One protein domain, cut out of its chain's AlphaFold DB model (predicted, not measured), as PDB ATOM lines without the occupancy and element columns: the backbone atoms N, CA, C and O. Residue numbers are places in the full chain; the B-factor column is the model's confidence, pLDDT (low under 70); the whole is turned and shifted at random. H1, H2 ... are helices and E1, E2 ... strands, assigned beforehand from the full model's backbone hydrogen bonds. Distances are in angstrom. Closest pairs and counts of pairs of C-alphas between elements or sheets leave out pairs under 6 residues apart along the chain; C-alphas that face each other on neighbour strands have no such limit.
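What this domain is: This is residues 40 to 139 of the 145 residues of the protein "LuxR family transcriptional regulator" of Acidocella sp. MX-AZ02 (UniProt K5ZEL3). A four-stranded antiparallel sheet makes a wall with the short helix H2 slantwise over one face and no named helix over the other. H1 and H3 are off the sheet, toward the end where E1 begins, and a long link folds back beside E3. The 100 printed residues hold E1, E2, H1, H2, H3, E3 and E4 along the chain; the sheet's order is E2, E1, E4, E3 and the class is mixed, helices and strands. The whole is compact, with a radius of gyration of the C-alphas of 13.1 A and spans of 36 by 27 by 23 A.

Where its parts are: Find C-alpha 40 at (-51.356, 5.679, -1.332); from there E1 runs 21.6 A through residues 40 to 47. Next come E2, residues 57 to 60, H1, residues 64 to 72, and H2, residues 80 to 87. H3, residues 102 to 113, is 16.8 A long. E3, residues 120 to 126, and E4, residues 132 to 138, follow, and E4 ends at C-alpha 138, (-47.846, 2.726, -3.563).

How they stand to each other: Look first at the inner strands E1 and E4, where N 42 and O 136 are 2.8 A apart. In the hairpin of E1 and E2, N 45 and O 57 are 2.9 A apart; in that of E3 and E4, N 123 and O 135 are 2.7 A apart. H2 is over E4 at a height over the sheet of 8.4 A, with the C-alphas of Gly 85 and Leu 134, their closest, 6.7 A apart. H1 and H3 are close but not clearly touching, the closest C-alphas, of Trp 66 and Ala 111, being 7.5 A apart. Every O i to N i+4 pair is within hydrogen-bond range in H1, 3 of 4 in H2 and 7 of 8 in H3.

The domain as a whole: The farthest C-alphas, of Arg 113 and Gly 129, are 37.3 A apart. The printed part has no cut, the link from H2 to H3 is long, and no printed residue is under 70 in pLDDT.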
ATOM      1  N   ASN A  40     -51.574   5.076  -2.641       96.38
ATOM      2  CA  ASN A  40     -51.356   5.679  -1.332       96.38
ATOM      3  C   ASN A  40     -49.984   6.334  -1.184       96.38
ATOM      4  O   ASN A  40     -49.010   5.929  -1.822       96.38
ATOM      5  N   ILE A  41     -49.912   7.272  -0.246       97.12
ATOM      6  CA  ILE A  41     -48.702   7.856   0.315       97.12
ATOM      7  C   ILE A  41     -48.677   7.595   1.821       97.12
ATOM      8  O   ILE A  41     -49.688   7.737   2.515       97.12
ATOM      9  N   ALA A  42     -47.493   7.277   2.331       96.31
ATOM     10  CA  ALA A  42     -47.210   7.253   3.753       96.31
ATOM     11  C   ALA A  42     -45.897   7.976   4.056       96.31
ATOM     12  O   ALA A  42     -44.845   7.629   3.527       96.31
ATOM     13  N   TYR A  43     -45.941   8.962   4.944       96.19
ATOM     14  CA  TYR A  43     -44.760   9.536   5.574       96.19
ATOM     15  C   TYR A  43     -44.732   9.128   7.039       96.19
ATOM     16  O   TYR A  43     -45.666   9.403   7.794       96.19
ATOM     17  N   HIS A  44     -43.649   8.481   7.444       94.19
ATOM     18  CA  HIS A  44     -43.525   7.880   8.760       94.19
ATOM     19  C   HIS A  44     -42.204   8.263   9.404       94.19
ATOM     20  O   HIS A  44     -41.143   7.785   9.006       94.19
ATOM     21  N   ALA A  45     -42.256   9.080  10.455       93.31
ATOM     22  CA  ALA A  45     -41.110   9.268  11.331       93.31
ATOM     23  C   ALA A  45     -40.927   8.053  12.243       93.31
ATOM     24  O   ALA A  45     -41.589   7.920  13.269       93.31
ATOM     25  N   VAL A  46     -40.015   7.161  11.858       91.00
ATOM     26  CA  VAL A  46     -39.658   5.963  12.633       91.00
ATOM     27  C   VAL A  46     -38.756   6.298  13.824       91.00
ATOM     28  O   VAL A  46     -38.697   5.546  14.793       91.00
ATOM     29  N   TYR A  47     -38.050   7.430  13.772       90.50
ATOM     30  CA  TYR A  47     -37.269   7.947  14.889       90.50
ATOM     31  C   TYR A  47     -37.185   9.472  14.833       90.50
ATOM     32  O   TYR A  47     -36.751  10.040  13.829       90.50
ATOM     33  N   LEU A  48     -37.550  10.119  15.936       91.75
ATOM     34  CA  LEU A  48     -37.447  11.559  16.140       91.75
ATOM     35  C   LEU A  48     -36.748  11.787  17.491       91.75
ATOM     36  O   LEU A  48     -37.282  11.346  18.514       91.75
ATOM     37  N   PRO A  49     -35.561  12.418  17.528       90.44
ATOM     38  CA  PRO A  49     -34.865  12.699  18.777       90.44
ATOM     39  C   PRO A  49     -35.758  13.442  19.777       90.44
ATOM     40  O   PRO A  49     -36.421  14.416  19.433       90.44
ATOM     41  N   GLY A  50     -35.786  12.970  21.025       87.31
ATOM     42  CA  GLY A  50     -36.580  13.578  22.100       87.31
ATOM     43  C   GLY A  50     -38.078  13.248  22.084       87.31
ATOM     44  O   GLY A  50     -38.772  13.593  23.039       87.31
ATOM     45  N   ALA A  51     -38.588  12.547  21.066       87.75
ATOM     46  CA  ALA A  51     -39.962  12.064  21.082       87.75
ATOM     47  C   ALA A  51     -40.138  10.956  22.134       87.75
ATOM     48  O   ALA A  51     -39.370   9.999  22.185       87.75
ATOM     49  N   GLN A  52     -41.181  11.078  22.958       81.69
ATOM     50  CA  GLN A  52     -41.526  10.089  23.991       81.69
ATOM     51  C   GLN A  52     -42.581   9.076  23.522       81.69
ATOM     52  O   GLN A  52     -42.973   8.191  24.278       81.69
ATOM     53  N   ILE A  53     -43.053   9.215  22.283       80.19
ATOM     54  CA  ILE A  53     -44.097   8.378  21.694       80.19
ATOM     55  C   ILE A  53     -43.528   7.551  20.543       80.19
ATOM     56  O   ILE A  53     -42.666   8.014  19.792       80.19
ATOM     57  N   PHE A  54     -44.031   6.326  20.393       74.75
ATOM     58  CA  PHE A  54     -43.769   5.507  19.215       74.75
ATOM     59  C   PHE A  54     -44.477   6.106  17.998       74.75
ATOM     60  O   PHE A  54     -45.623   6.536  18.104       74.75
ATOM     61  N   ASN A  55     -43.801   6.104  16.845       77.31
ATOM     62  CA  ASN A  55     -44.311   6.630  15.571       77.31
ATOM     63  C   ASN A  55     -44.838   8.077  15.686       77.31
ATOM     64  O   ASN A  55     -46.012   8.330  15.420       77.31
ATOM     65  N   PRO A  56     -43.982   9.031  16.100       79.81
ATOM     66  CA  PRO A  56     -44.398  10.375  16.499       79.81
ATOM     67  C   PRO A  56     -45.051  11.206  15.396       79.81
ATOM     68  O   PRO A  56     -45.806  12.124  15.701       79.81
ATOM     69  N   ILE A  57     -44.748  10.913  14.130       90.56
ATOM     70  CA  ILE A  57     -45.324  11.603  12.978       90.56
ATOM     71  C   ILE A  57     -45.716  10.560  11.936       90.56
ATOM     72  O   ILE A  57     -44.871   9.795  11.464       90.56
ATOM     73  N   LEU A  58     -46.998  10.573  11.579       92.69
ATOM     74  CA  LEU A  58     -47.598   9.759  10.532       92.69
ATOM     75  C   LEU A  58     -48.477  10.659   9.661       92.69
ATOM     76  O   LEU A  58     -49.345  11.356  10.180       92.69
ATOM     77  N   VAL A  59     -48.251  10.622   8.351       96.25
ATOM     78  CA  VAL A  59     -49.145  11.183   7.331       96.25
ATOM     79  C   VAL A  59     -49.464  10.037   6.385       96.25
ATOM     80  O   VAL A  59     -48.558   9.535   5.729       96.25
ATOM     81  N   LEU A  60     -50.706   9.558   6.375       95.94
ATOM     82  CA  LEU A  60     -51.094   8.288   5.756       95.94
ATOM     83  C   LEU A  60     -52.354   8.478   4.931       95.94
ATOM     84  O   LEU A  60     -53.375   8.876   5.477       95.94
ATOM     85  N   THR A  61     -52.329   8.182   3.638       96.38
ATOM     86  CA  THR A  61     -53.552   8.208   2.815       96.38
ATOM     87  C   THR A  61     -54.258   6.853   2.758       96.38
ATOM     88  O   THR A  61     -55.197   6.705   1.984       96.38
ATOM     89  N   TYR A  62     -53.799   5.874   3.544       94.94
ATOM     90  CA  TYR A  62     -54.434   4.565   3.657       94.94
ATOM     91  C   TYR A  62     -55.852   4.670   4.218       94.94
ATOM     92  O   TYR A  62     -56.150   5.552   5.027       94.94
ATOM     93  N   GLU A  63     -56.698   3.710   3.852       93.12
ATOM     94  CA  GLU A  63     -58.017   3.568   4.460       93.12
ATOM     95  C   GLU A  63     -57.914   3.355   5.977       93.12
ATOM     96  O   GLU A  63     -56.996   2.701   6.485       93.12
ATOM     97  N   SER A  64     -58.876   3.904   6.721       93.06
ATOM     98  CA  SER A  64     -58.878   3.848   8.187       93.06
ATOM     99  C   SER A  64     -58.887   2.417   8.717       93.06
ATOM    100  O   SER A  64     -58.212   2.135   9.706       93.06
ATOM    101  N   GLU A  65     -59.585   1.505   8.033       94.75
ATOM    102  CA  GLU A  65     -59.638   0.087   8.401       94.75
ATOM    103  C   GLU A  65     -58.247  -0.556   8.367       94.75
ATOM    104  O   GLU A  65     -57.874  -1.258   9.309       94.75
ATOM    105  N   TRP A  66     -57.435  -0.251   7.347       94.94
ATOM    106  CA  TRP A  66     -56.048  -0.713   7.293       94.94
ATOM    107  C   TRP A  66     -55.216  -0.132   8.429       94.94
ATOM    108  O   TRP A  66     -54.471  -0.858   9.081       94.94
ATOM    109  N   ILE A  67     -55.351   1.169   8.707       93.44
ATOM    110  CA  ILE A  67     -54.596   1.830   9.780       93.44
ATOM    111  C   ILE A  67     -54.908   1.183  11.137       93.44
ATOM    112  O   ILE A  67     -53.999   0.936  11.936       93.44
ATOM    113  N   GLU A  68     -56.180   0.903  11.414       93.31
ATOM    114  CA  GLU A  68     -56.608   0.222  12.636       93.31
ATOM    115  C   GLU A  68     -56.106  -1.220  12.685       93.31
ATOM    116  O   GLU A  68     -55.538  -1.640  13.695       93.31
ATOM    117  N   ARG A  69     -56.239  -1.966  11.584       93.50
ATOM    118  CA  ARG A  69     -55.739  -3.340  11.460       93.50
ATOM    119  C   ARG A  69     -54.232  -3.407  11.701       93.50
ATOM    120  O   ARG A  69     -53.783  -4.227  12.501       93.50
ATOM    121  N   TYR A  70     -53.469  -2.513  11.080       93.12
ATOM    122  CA  TYR A  70     -52.017  -2.420  11.204       93.12
ATOM    123  C   TYR A  70     -51.590  -2.186  12.657       93.12
ATOM    124  O   TYR A  70     -50.662  -2.826  13.152       93.12
ATOM    125  N   LYS A  71     -52.298  -1.301  13.371       91.12
ATOM    126  CA  LYS A  71     -52.050  -1.028  14.794       91.12
ATOM    127  C   LYS A  71     -52.432  -2.208  15.682       91.12
ATOM    128  O   LYS A  71     -51.634  -2.612  16.521       91.12
ATOM    129  N   ASN A  72     -53.625  -2.770  15.492       93.12
ATOM    130  CA  ASN A  72     -54.167  -3.833  16.342       93.12
ATOM    131  C   ASN A  72     -53.342  -5.124  16.279       93.12
ATOM    132  O   ASN A  72     -53.273  -5.847  17.269       93.12
ATOM    133  N   ASN A  73     -52.712  -5.403  15.138       91.25
ATOM    134  CA  ASN A  73     -51.848  -6.570  14.964       91.25
ATOM    135  C   ASN A  73     -50.352  -6.248  15.127       91.25
ATOM    136  O   ASN A  73     -49.518  -7.114  14.875       91.25
ATOM    137  N   ASP A  74     -50.004  -5.026  15.547       89.25
ATOM    138  CA  ASP A  74     -48.619  -4.590  15.776       89.25
ATOM    139  C   ASP A  74     -47.697  -4.839  14.563       89.25
ATOM    140  O   ASP A  74     -46.538  -5.255  14.681       89.25
ATOM    141  N   TYR A  75     -48.229  -4.579  13.361       92.00
ATOM    142  CA  TYR A  75     -47.539  -4.870  12.101       92.00
ATOM    143  C   TYR A  75     -46.243  -4.101  11.927       92.00
ATOM    144  O   TYR A  75     -45.344  -4.585  11.250       92.00
ATOM    145  N   PHE A  76     -46.066  -2.998  12.649       88.00
ATOM    146  CA  PHE A  76     -44.813  -2.253  12.673       88.00
ATOM    147  C   PHE A  76     -43.578  -3.129  12.953       88.00
ATOM    148  O   PHE A  76     -42.500  -2.863  12.426       88.00
ATOM    149  N   LYS A  77     -43.715  -4.179  13.773       86.12
ATOM    150  CA  LYS A  77     -42.597  -5.066  14.134       86.12
ATOM    151  C   LYS A  77     -42.207  -6.049  13.037       86.12
ATOM    152  O   LYS A  77     -41.065  -6.506  13.024       86.12
ATOM    153  N   ILE A  78     -43.156  -6.407  12.179       88.50
ATOM    154  CA  ILE A  78     -42.995  -7.457  11.168       88.50
ATOM    155  C   ILE A  78     -43.015  -6.912   9.742       88.50
ATOM    156  O   ILE A  78     -42.686  -7.649   8.818       88.50
ATOM    157  N   ASP A  79     -43.370  -5.640   9.568       91.19
ATOM    158  CA  ASP A  79     -43.469  -4.991   8.272       91.19
ATOM    159  C   ASP A  79     -42.095  -5.002   7.570       91.19
ATOM    160  O   ASP A  79     -41.151  -4.330   8.018       91.19
ATOM    161  N   PRO A  80     -41.959  -5.746   6.458       90.56
ATOM    162  CA  PRO A  80     -40.689  -5.890   5.757       90.56
ATOM    163  C   PRO A  80     -40.201  -4.564   5.159       90.56
ATOM    164  O   PRO A  80     -38.987  -4.366   5.024       90.56
ATOM    165  N   VAL A  81     -41.111  -3.635   4.850       92.38
ATOM    166  CA  VAL A  81     -40.809  -2.294   4.337       92.38
ATOM    167  C   VAL A  81     -40.177  -1.448   5.436       92.38
ATOM    168  O   VAL A  81     -39.126  -0.841   5.221       92.38
ATOM    169  N   VAL A  82     -40.761  -1.453   6.637       91.75
ATOM    170  CA  VAL A  82     -40.207  -0.742   7.802       91.75
ATOM    171  C   VAL A  82     -38.852  -1.330   8.193       91.75
ATOM    172  O   VAL A  82     -37.873  -0.593   8.360       91.75
ATOM    173  N   VAL A  83     -38.758  -2.657   8.305       89.94
ATOM    174  CA  VAL A  83     -37.528  -3.348   8.719       89.94
ATOM    175  C   VAL A  83     -36.382  -3.090   7.740       89.94
ATOM    176  O   VAL A  83     -35.251  -2.848   8.171       89.94
ATOM    177  N   SER A  84     -36.654  -3.111   6.436       90.38
ATOM    178  CA  SER A  84     -35.631  -2.889   5.409       90.38
ATOM    179  C   SER A  84     -35.299  -1.402   5.248       90.38
ATOM    180  O   SER A  84     -34.126  -1.019   5.269       90.38
ATOM    181  N   GLY A  85     -36.311  -0.533   5.173       90.06
ATOM    182  CA  GLY A  85     -36.135   0.909   4.975       90.06
ATOM    183  C   GLY A  85     -35.451   1.617   6.150       90.06
ATOM    184  O   GLY A  85     -34.713   2.588   5.964       90.06
ATOM    185  N   THR A  86     -35.634   1.128   7.379       88.69
ATOM    186  CA  THR A  86     -34.949   1.686   8.563       88.69
ATOM    187  C   THR A  86     -33.446   1.397   8.581       88.69
ATOM    188  O   THR A  86     -32.691   2.170   9.176       88.69
ATOM    189  N   LYS A  87     -33.003   0.319   7.920       87.75
ATOM    190  CA  LYS A  87     -31.590  -0.092   7.830       87.75
ATOM    191  C   LYS A  87     -30.888   0.480   6.599       87.75
ATOM    192  O   LYS A  87     -29.683   0.711   6.638       87.75
ATOM    193  N   GLY A  88     -31.634   0.691   5.517       85.75
ATOM    194  CA  GLY A  88     -31.118   1.182   4.245       85.75
ATOM    195  C   GLY A  88     -30.909   2.698   4.183       85.75
ATOM    196  O   GLY A  88     -31.434   3.472   4.988       85.75
ATOM    197  N   PHE A  89     -30.146   3.108   3.170       86.31
ATOM    198  CA  PHE A  89     -29.981   4.505   2.744       86.31
ATOM    199  C   PHE A  89     -30.498   4.756   1.325       86.31
ATOM    200  O   PHE A  89     -30.679   5.905   0.936       86.31
ATOM    201  N   LEU A  90     -30.710   3.692   0.550       92.94
ATOM    202  CA  LEU A  90     -31.179   3.772  -0.825       92.94
ATOM    203  C   LEU A  90     -32.699   3.592  -0.885       92.94
ATOM    204  O   LEU A  90     -33.265   2.971   0.022       92.94
ATOM    205  N   PRO A  91     -33.348   4.104  -1.946       94.62
ATOM    206  CA  PRO A  91     -34.733   3.773  -2.233       94.62
ATOM    207  C   PRO A  91     -34.917   2.256  -2.284       94.62
ATOM    208  O   PRO A  91     -34.119   1.534  -2.882       94.62
ATOM    209  N   LEU A  92     -35.974   1.792  -1.634       94.19
ATOM    210  CA  LEU A  92     -36.381   0.404  -1.565       94.19
ATOM    211  C   LEU A  92     -37.577   0.207  -2.489       94.19
ATOM    212  O   LEU A  92     -38.675   0.675  -2.191       94.19
ATOM    213  N   ASP A  93     -37.361  -0.506  -3.585       93.25
ATOM    214  CA  ASP A  93     -38.443  -1.017  -4.421       93.25
ATOM    215  C   ASP A  93     -39.014  -2.284  -3.774       93.25
ATOM    216  O   ASP A  93     -38.282  -3.238  -3.486       93.25
ATOM    217  N   TRP A  94     -40.324  -2.291  -3.530       91.25
ATOM    218  CA  TRP A  94     -41.006  -3.410  -2.892       91.25
ATOM    219  C   TRP A  94     -40.912  -4.697  -3.711       91.25
ATOM    220  O   TRP A  94     -41.012  -5.773  -3.121       91.25
ATOM    221  N   ALA A  95     -40.706  -4.616  -5.031       87.62
ATOM    222  CA  ALA A  95     -40.506  -5.779  -5.894       87.62
ATOM    223  C   ALA A  95     -39.243  -6.585  -5.534       87.62
ATOM    224  O   ALA A  95     -39.196  -7.785  -5.790       87.62
ATOM    225  N   HIS A  96     -38.251  -5.947  -4.903       87.31
ATOM    226  CA  HIS A  96     -36.999  -6.579  -4.477       87.31
ATOM    227  C   HIS A  96     -36.990  -6.996  -3.001       87.31
ATOM    228  O   HIS A  96     -35.956  -7.433  -2.493       87.31
ATOM    229  N   LEU A  97     -38.107  -6.838  -2.285       87.38
ATOM    230  CA  LEU A  97     -38.208  -7.333  -0.918       87.38
ATOM    231  C   LEU A  97     -38.244  -8.860  -0.903       87.38
ATOM    232  O   LEU A  97     -38.959  -9.475  -1.694       87.38
ATOM    233  N   ASP A  98     -37.510  -9.454   0.039       80.69
ATOM    234  CA  ASP A  98     -37.601 -10.882   0.326       80.69
ATOM    235  C   ASP A  98     -39.008 -11.203   0.853       80.69
ATOM    236  O   ASP A  98     -39.414 -10.770   1.937       80.69
ATOM    237  N   ARG A  99     -39.760 -11.929   0.027       80.75
ATOM    238  CA  ARG A  99     -41.150 -12.344   0.254       80.75
ATOM    239  C   ARG A  99     -41.263 -13.858   0.430       80.75
ATOM    240  O   ARG A  99     -42.376 -14.380   0.462       80.75
ATOM    241  N   ASP A 100     -40.135 -14.563   0.524       77.69
ATOM    242  CA  ASP A 100     -40.126 -16.025   0.543       77.69
ATOM    243  C   ASP A 100     -40.510 -16.583   1.917       77.69
ATOM    244  O   ASP A 100     -40.944 -17.733   2.021       77.69
ATOM    245  N   ASN A 101     -40.419 -15.762   2.969       84.31
ATOM    246  CA  ASN A 101     -40.937 -16.113   4.285       84.31
ATOM    247  C   ASN A 101     -42.458 -15.885   4.385       84.31
ATOM    248  O   ASN A 101     -43.006 -14.919   3.849       84.31
ATOM    249  N   ASP A 102     -43.133 -16.771   5.119       87.88
ATOM    250  CA  ASP A 102     -44.596 -16.782   5.223       87.88
ATOM    251  C   ASP A 102     -45.165 -15.502   5.848       87.88
ATOM    252  O   ASP A 102     -46.204 -15.018   5.413       87.88
ATOM    253  N   VAL A 103     -44.444 -14.891   6.791       87.31
ATOM    254  CA  VAL A 103     -44.884 -13.664   7.475       87.31
ATOM    255  C   VAL A 103     -44.984 -12.488   6.502       87.31
ATOM    256  O   VAL A 103     -45.988 -11.779   6.488       87.31
ATOM    257  N   ALA A 104     -43.962 -12.277   5.669       87.19
ATOM    258  CA  ALA A 104     -43.955 -11.215   4.670       87.19
ATOM    259  C   ALA A 104     -45.019 -11.461   3.591       87.19
ATOM    260  O   ALA A 104     -45.695 -10.522   3.168       87.19
ATOM    261  N   ARG A 105     -45.196 -12.722   3.174       88.31
ATOM    262  CA  ARG A 105     -46.220 -13.122   2.201       88.31
ATOM    263  C   ARG A 105     -47.627 -12.810   2.707       88.31
ATOM    264  O   ARG A 105     -48.399 -12.180   1.986       88.31
ATOM    265  N   ASP A 106     -47.935 -13.205   3.939       90.38
ATOM    266  CA  ASP A 106     -49.240 -12.981   4.560       90.38
ATOM    267  C   ASP A 106     -49.505 -11.488   4.784       90.38
ATOM    268  O   ASP A 106     -50.602 -11.010   4.495       90.38
ATOM    269  N   PHE A 107     -48.486 -10.731   5.209       91.62
ATOM    270  CA  PHE A 107     -48.580  -9.281   5.372       91.62
ATOM    271  C   PHE A 107     -48.956  -8.575   4.062       91.62
ATOM    272  O   PHE A 107     -49.914  -7.802   4.039       91.62
ATOM    273  N   PHE A 108     -48.247  -8.849   2.959       90.00
ATOM    274  CA  PHE A 108     -48.551  -8.222   1.667       90.00
ATOM    275  C   PHE A 108     -49.892  -8.688   1.092       90.00
ATOM    276  O   PHE A 108     -50.619  -7.874   0.527       90.00
ATOM    277  N   ALA A 109     -50.251  -9.962   1.274       89.88
ATOM    278  CA  ALA A 109     -51.550 -10.477   0.853       89.88
ATOM    279  C   ALA A 109     -52.712  -9.816   1.607       89.88
ATOM    280  O   ALA A 109     -53.792  -9.639   1.046       89.88
ATOM    281  N   GLU A 110     -52.521  -9.459   2.879       91.44
ATOM    282  CA  GLU A 110     -53.512  -8.696   3.629       91.44
ATOM    283  C   GLU A 110     -53.530  -7.226   3.212       91.44
ATOM    284  O   GLU A 110     -54.607  -6.699   2.955       91.44
ATOM    285  N   ALA A 111     -52.366  -6.587   3.075       91.00
ATOM    286  CA  ALA A 111     -52.251  -5.200   2.626       91.00
ATOM    287  C   ALA A 111     -52.964  -4.970   1.277       91.00
ATOM    288  O   ALA A 111     -53.690  -3.988   1.106       91.00
ATOM    289  N   ASP A 112     -52.829  -5.913   0.342       89.81
ATOM    290  CA  ASP A 112     -53.501  -5.879  -0.961       89.81
ATOM    291  C   ASP A 112     -55.038  -5.861  -0.840       89.81
ATOM    292  O   ASP A 112     -55.706  -5.092  -1.532       89.81
ATOM    293  N   ARG A 113     -55.613  -6.606   0.118       90.81
ATOM    294  CA  ARG A 113     -57.071  -6.622   0.371       90.81
ATOM    295  C   ARG A 113     -57.619  -5.280   0.848       90.81
ATOM    296  O   ARG A 113     -58.808  -5.036   0.674       90.81
ATOM    297  N   PHE A 114     -56.771  -4.436   1.430       90.25
ATOM    298  CA  PHE A 114     -57.115  -3.083   1.874       90.25
ATOM    299  C   PHE A 114     -56.624  -1.998   0.902       90.25
ATOM    300  O   PHE A 114     -56.413  -0.853   1.299       90.25
ATOM    301  N   ALA A 115     -56.376  -2.355  -0.363       88.12
ATOM    302  CA  ALA A 115     -55.942  -1.432  -1.411       88.12
ATOM    303  C   ALA A 115     -54.640  -0.659  -1.101       88.12
ATOM    304  O   ALA A 115     -54.341   0.349  -1.747       88.12
ATOM    305  N   VAL A 116     -53.823  -1.149  -0.160       89.62
ATOM    306  CA  VAL A 116     -52.452  -0.658   0.068       89.62
ATOM    307  C   VAL A 116     -51.597  -0.962  -1.156       89.62
ATOM    308  O   VAL A 116     -50.768  -0.146  -1.549       89.62
ATOM    309  N   GLY A 117     -51.849  -2.118  -1.770       82.25
ATOM    310  CA  GLY A 117     -51.184  -2.598  -2.968       82.25
ATOM    311  C   GLY A 117     -49.965  -3.469  -2.672       82.25
ATOM    312  O   GLY A 117     -49.358  -3.430  -1.601       82.25
ATOM    313  N   TRP A 118     -49.598  -4.262  -3.674       81.12
ATOM    314  CA  TRP A 118     -48.434  -5.154  -3.640       81.12
ATOM    315  C   TRP A 118     -47.148  -4.482  -4.166       81.12
ATOM    316  O   TRP A 118     -46.038  -5.018  -4.051       81.12
ATOM    317  N   GLN A 119     -47.282  -3.306  -4.779       87.31
ATOM    318  CA  GLN A 119     -46.187  -2.554  -5.380       87.31
ATOM    319  C   GLN A 119     -46.060  -1.177  -4.741       87.31
ATOM    320  O   GLN A 119     -47.043  -0.476  -4.492       87.31
ATOM    321  N   GLY A 120     -44.818  -0.781  -4.504       93.06
ATOM    322  CA  GLY A 120     -44.507   0.487  -3.884       93.06
ATOM    323  C   GLY A 120     -43.018   0.756  -3.878       93.06
ATOM    324  O   GLY A 120     -42.194  -0.120  -4.149       93.06
ATOM    325  N   MET A 121     -42.684   1.996  -3.563       95.31
ATOM    326  CA  MET A 121     -41.314   2.423  -3.374       95.31
ATOM    327  C   MET A 121     -41.220   3.228  -2.089       95.31
ATOM    328  O   MET A 121     -42.056   4.089  -1.812       95.31
ATOM    329  N   THR A 122     -40.195   2.929  -1.300       96.75
ATOM    330  CA  THR A 122     -39.946   3.563  -0.010       96.75
ATOM    331  C   THR A 122     -38.576   4.216  -0.002       96.75
ATOM    332  O   THR A 122     -37.557   3.556  -0.183       96.75
ATOM    333  N   TRP A 123     -38.532   5.512   0.271       97.06
ATOM    334  CA  TRP A 123     -37.317   6.292   0.442       97.06
ATOM    335  C   TRP A 123     -37.023   6.498   1.925       97.06
ATOM    336  O   TRP A 123     -37.818   7.122   2.635       97.06
ATOM    337  N   PRO A 124     -35.864   6.034   2.412       96.06
ATOM    338  CA  PRO A 124     -35.364   6.452   3.706       96.06
ATOM    339  C   PRO A 124     -34.929   7.920   3.644       96.06
ATOM    340  O   PRO A 124     -34.028   8.274   2.887       96.06
ATOM    341  N   VAL A 125     -35.527   8.772   4.474       93.88
ATOM    342  CA  VAL A 125     -35.130  10.178   4.621       93.88
ATOM    343  C   VAL A 125     -34.461  10.359   5.984       93.88
ATOM    344  O   VAL A 125     -34.818   9.713   6.980       93.88
ATOM    345  N   ARG A 126     -33.400  11.168   6.014       92.69
ATOM    346  CA  ARG A 126     -32.569  11.411   7.198       92.69
ATOM    347  C   ARG A 126     -32.500  12.911   7.453       92.69
ATOM    348  O   ARG A 126     -32.112  13.660   6.561       92.69
ATOM    349  N   GLY A 127     -32.902  13.331   8.647       90.94
ATOM    350  CA  GLY A 127     -32.805  14.723   9.074       90.94
ATOM    351  C   GLY A 127     -31.438  15.032   9.682       90.94
ATOM    352  O   GLY A 127     -30.724  14.139  10.147       90.94
ATOM    353  N   ALA A 128     -31.059  16.310   9.676       92.06
ATOM    354  CA  ALA A 128     -29.768  16.765  10.193       92.06
ATOM    355  C   ALA A 128     -29.617  16.564  11.714       92.06
ATOM    356  O   ALA A 128     -28.495  16.463  12.204       92.06
ATOM    357  N   GLY A 129     -30.728  16.472  12.455       91.25
ATOM    358  CA  GLY A 129     -30.749  16.169  13.887       91.25
ATOM    359  C   GLY A 129     -30.659  14.673  14.199       91.25
ATOM    360  O   GLY A 129     -30.660  14.286  15.366       91.25
ATOM    361  N   GLY A 130     -30.568  13.815  13.178       90.69
ATOM    362  CA  GLY A 130     -30.595  12.360  13.323       90.69
ATOM    363  C   GLY A 130     -31.999  11.763  13.229       90.69
ATOM    364  O   GLY A 130     -32.180  10.583  13.539       90.69
ATOM    365  N   GLU A 131     -32.993  12.543  12.796       93.31
ATOM    366  CA  GLU A 131     -34.322  12.046  12.456       93.31
ATOM    367  C   GLU A 131     -34.222  10.963  11.383       93.31
ATOM    368  O   GLU A 131     -33.448  11.066  10.427       93.31
ATOM    369  N   ARG A 132     -35.038   9.920  11.518       93.25
ATOM    370  CA  ARG A 132     -35.170   8.881  10.499       93.25
ATOM    371  C   ARG A 132     -36.629   8.759  10.148       93.25
ATOM    372  O   ARG A 132     -37.459   8.487  11.019       93.25
ATOM    373  N   THR A 133     -36.924   8.943   8.874       94.81
ATOM    374  CA  THR A 133     -38.271   8.799   8.350       94.81
ATOM    375  C   THR A 133     -38.263   7.894   7.123       94.81
ATOM    376  O   THR A 133     -37.217   7.644   6.512       94.81
ATOM    377  N   LEU A 134     -39.426   7.334   6.825       96.25
ATOM    378  CA  LEU A 134     -39.706   6.573   5.621       96.25
ATOM    379  C   LEU A 134     -40.788   7.322   4.859       96.25
ATOM    380  O   LEU A 134     -41.839   7.629   5.419       96.25
ATOM    381  N   PHE A 135     -40.514   7.621   3.599       96.81
ATOM    382  CA  PHE A 135     -41.508   8.116   2.664       96.81
ATOM    383  C   PHE A 135     -41.844   6.995   1.692       96.81
ATOM    384  O   PHE A 135     -40.972   6.526   0.972       96.81
ATOM    385  N   THR A 136     -43.088   6.552   1.687       97.12
ATOM    386  CA  THR A 136     -43.573   5.438   0.884       97.12
ATOM    387  C   THR A 136     -44.640   5.938  -0.066       97.12
ATOM    388  O   THR A 136     -45.551   6.655   0.345       97.12
ATOM    389  N   ILE A 137     -44.563   5.492  -1.313       96.56
ATOM    390  CA  ILE A 137     -45.667   5.575  -2.263       96.56
ATOM    391  C   ILE A 137     -46.040   4.167  -2.710       96.56
ATOM    392  O   ILE A 137     -45.179   3.297  -2.835       96.56
ATOM    393  N   THR A 138     -47.318   3.961  -2.980       95.12
ATOM    394  CA  THR A 138     -47.846   2.726  -3.563       95.12
ATOM    395  C   THR A 138     -48.682   3.081  -4.775       95.12
ATOM    396  O   THR A 138     -49.305   4.147  -4.826       95.12
ATOM    397  N   ALA A 139     -48.678   2.207  -5.769       89.81
ATOM    398  CA  ALA A 139     -49.450   2.400  -6.981       89.81
ATOM    399  C   ALA A 139     -49.956   1.050  -7.477       89.81
ATOM    400  O   ALA A 139     -49.210   0.075  -7.514       89.81
TER     401      ALA A 139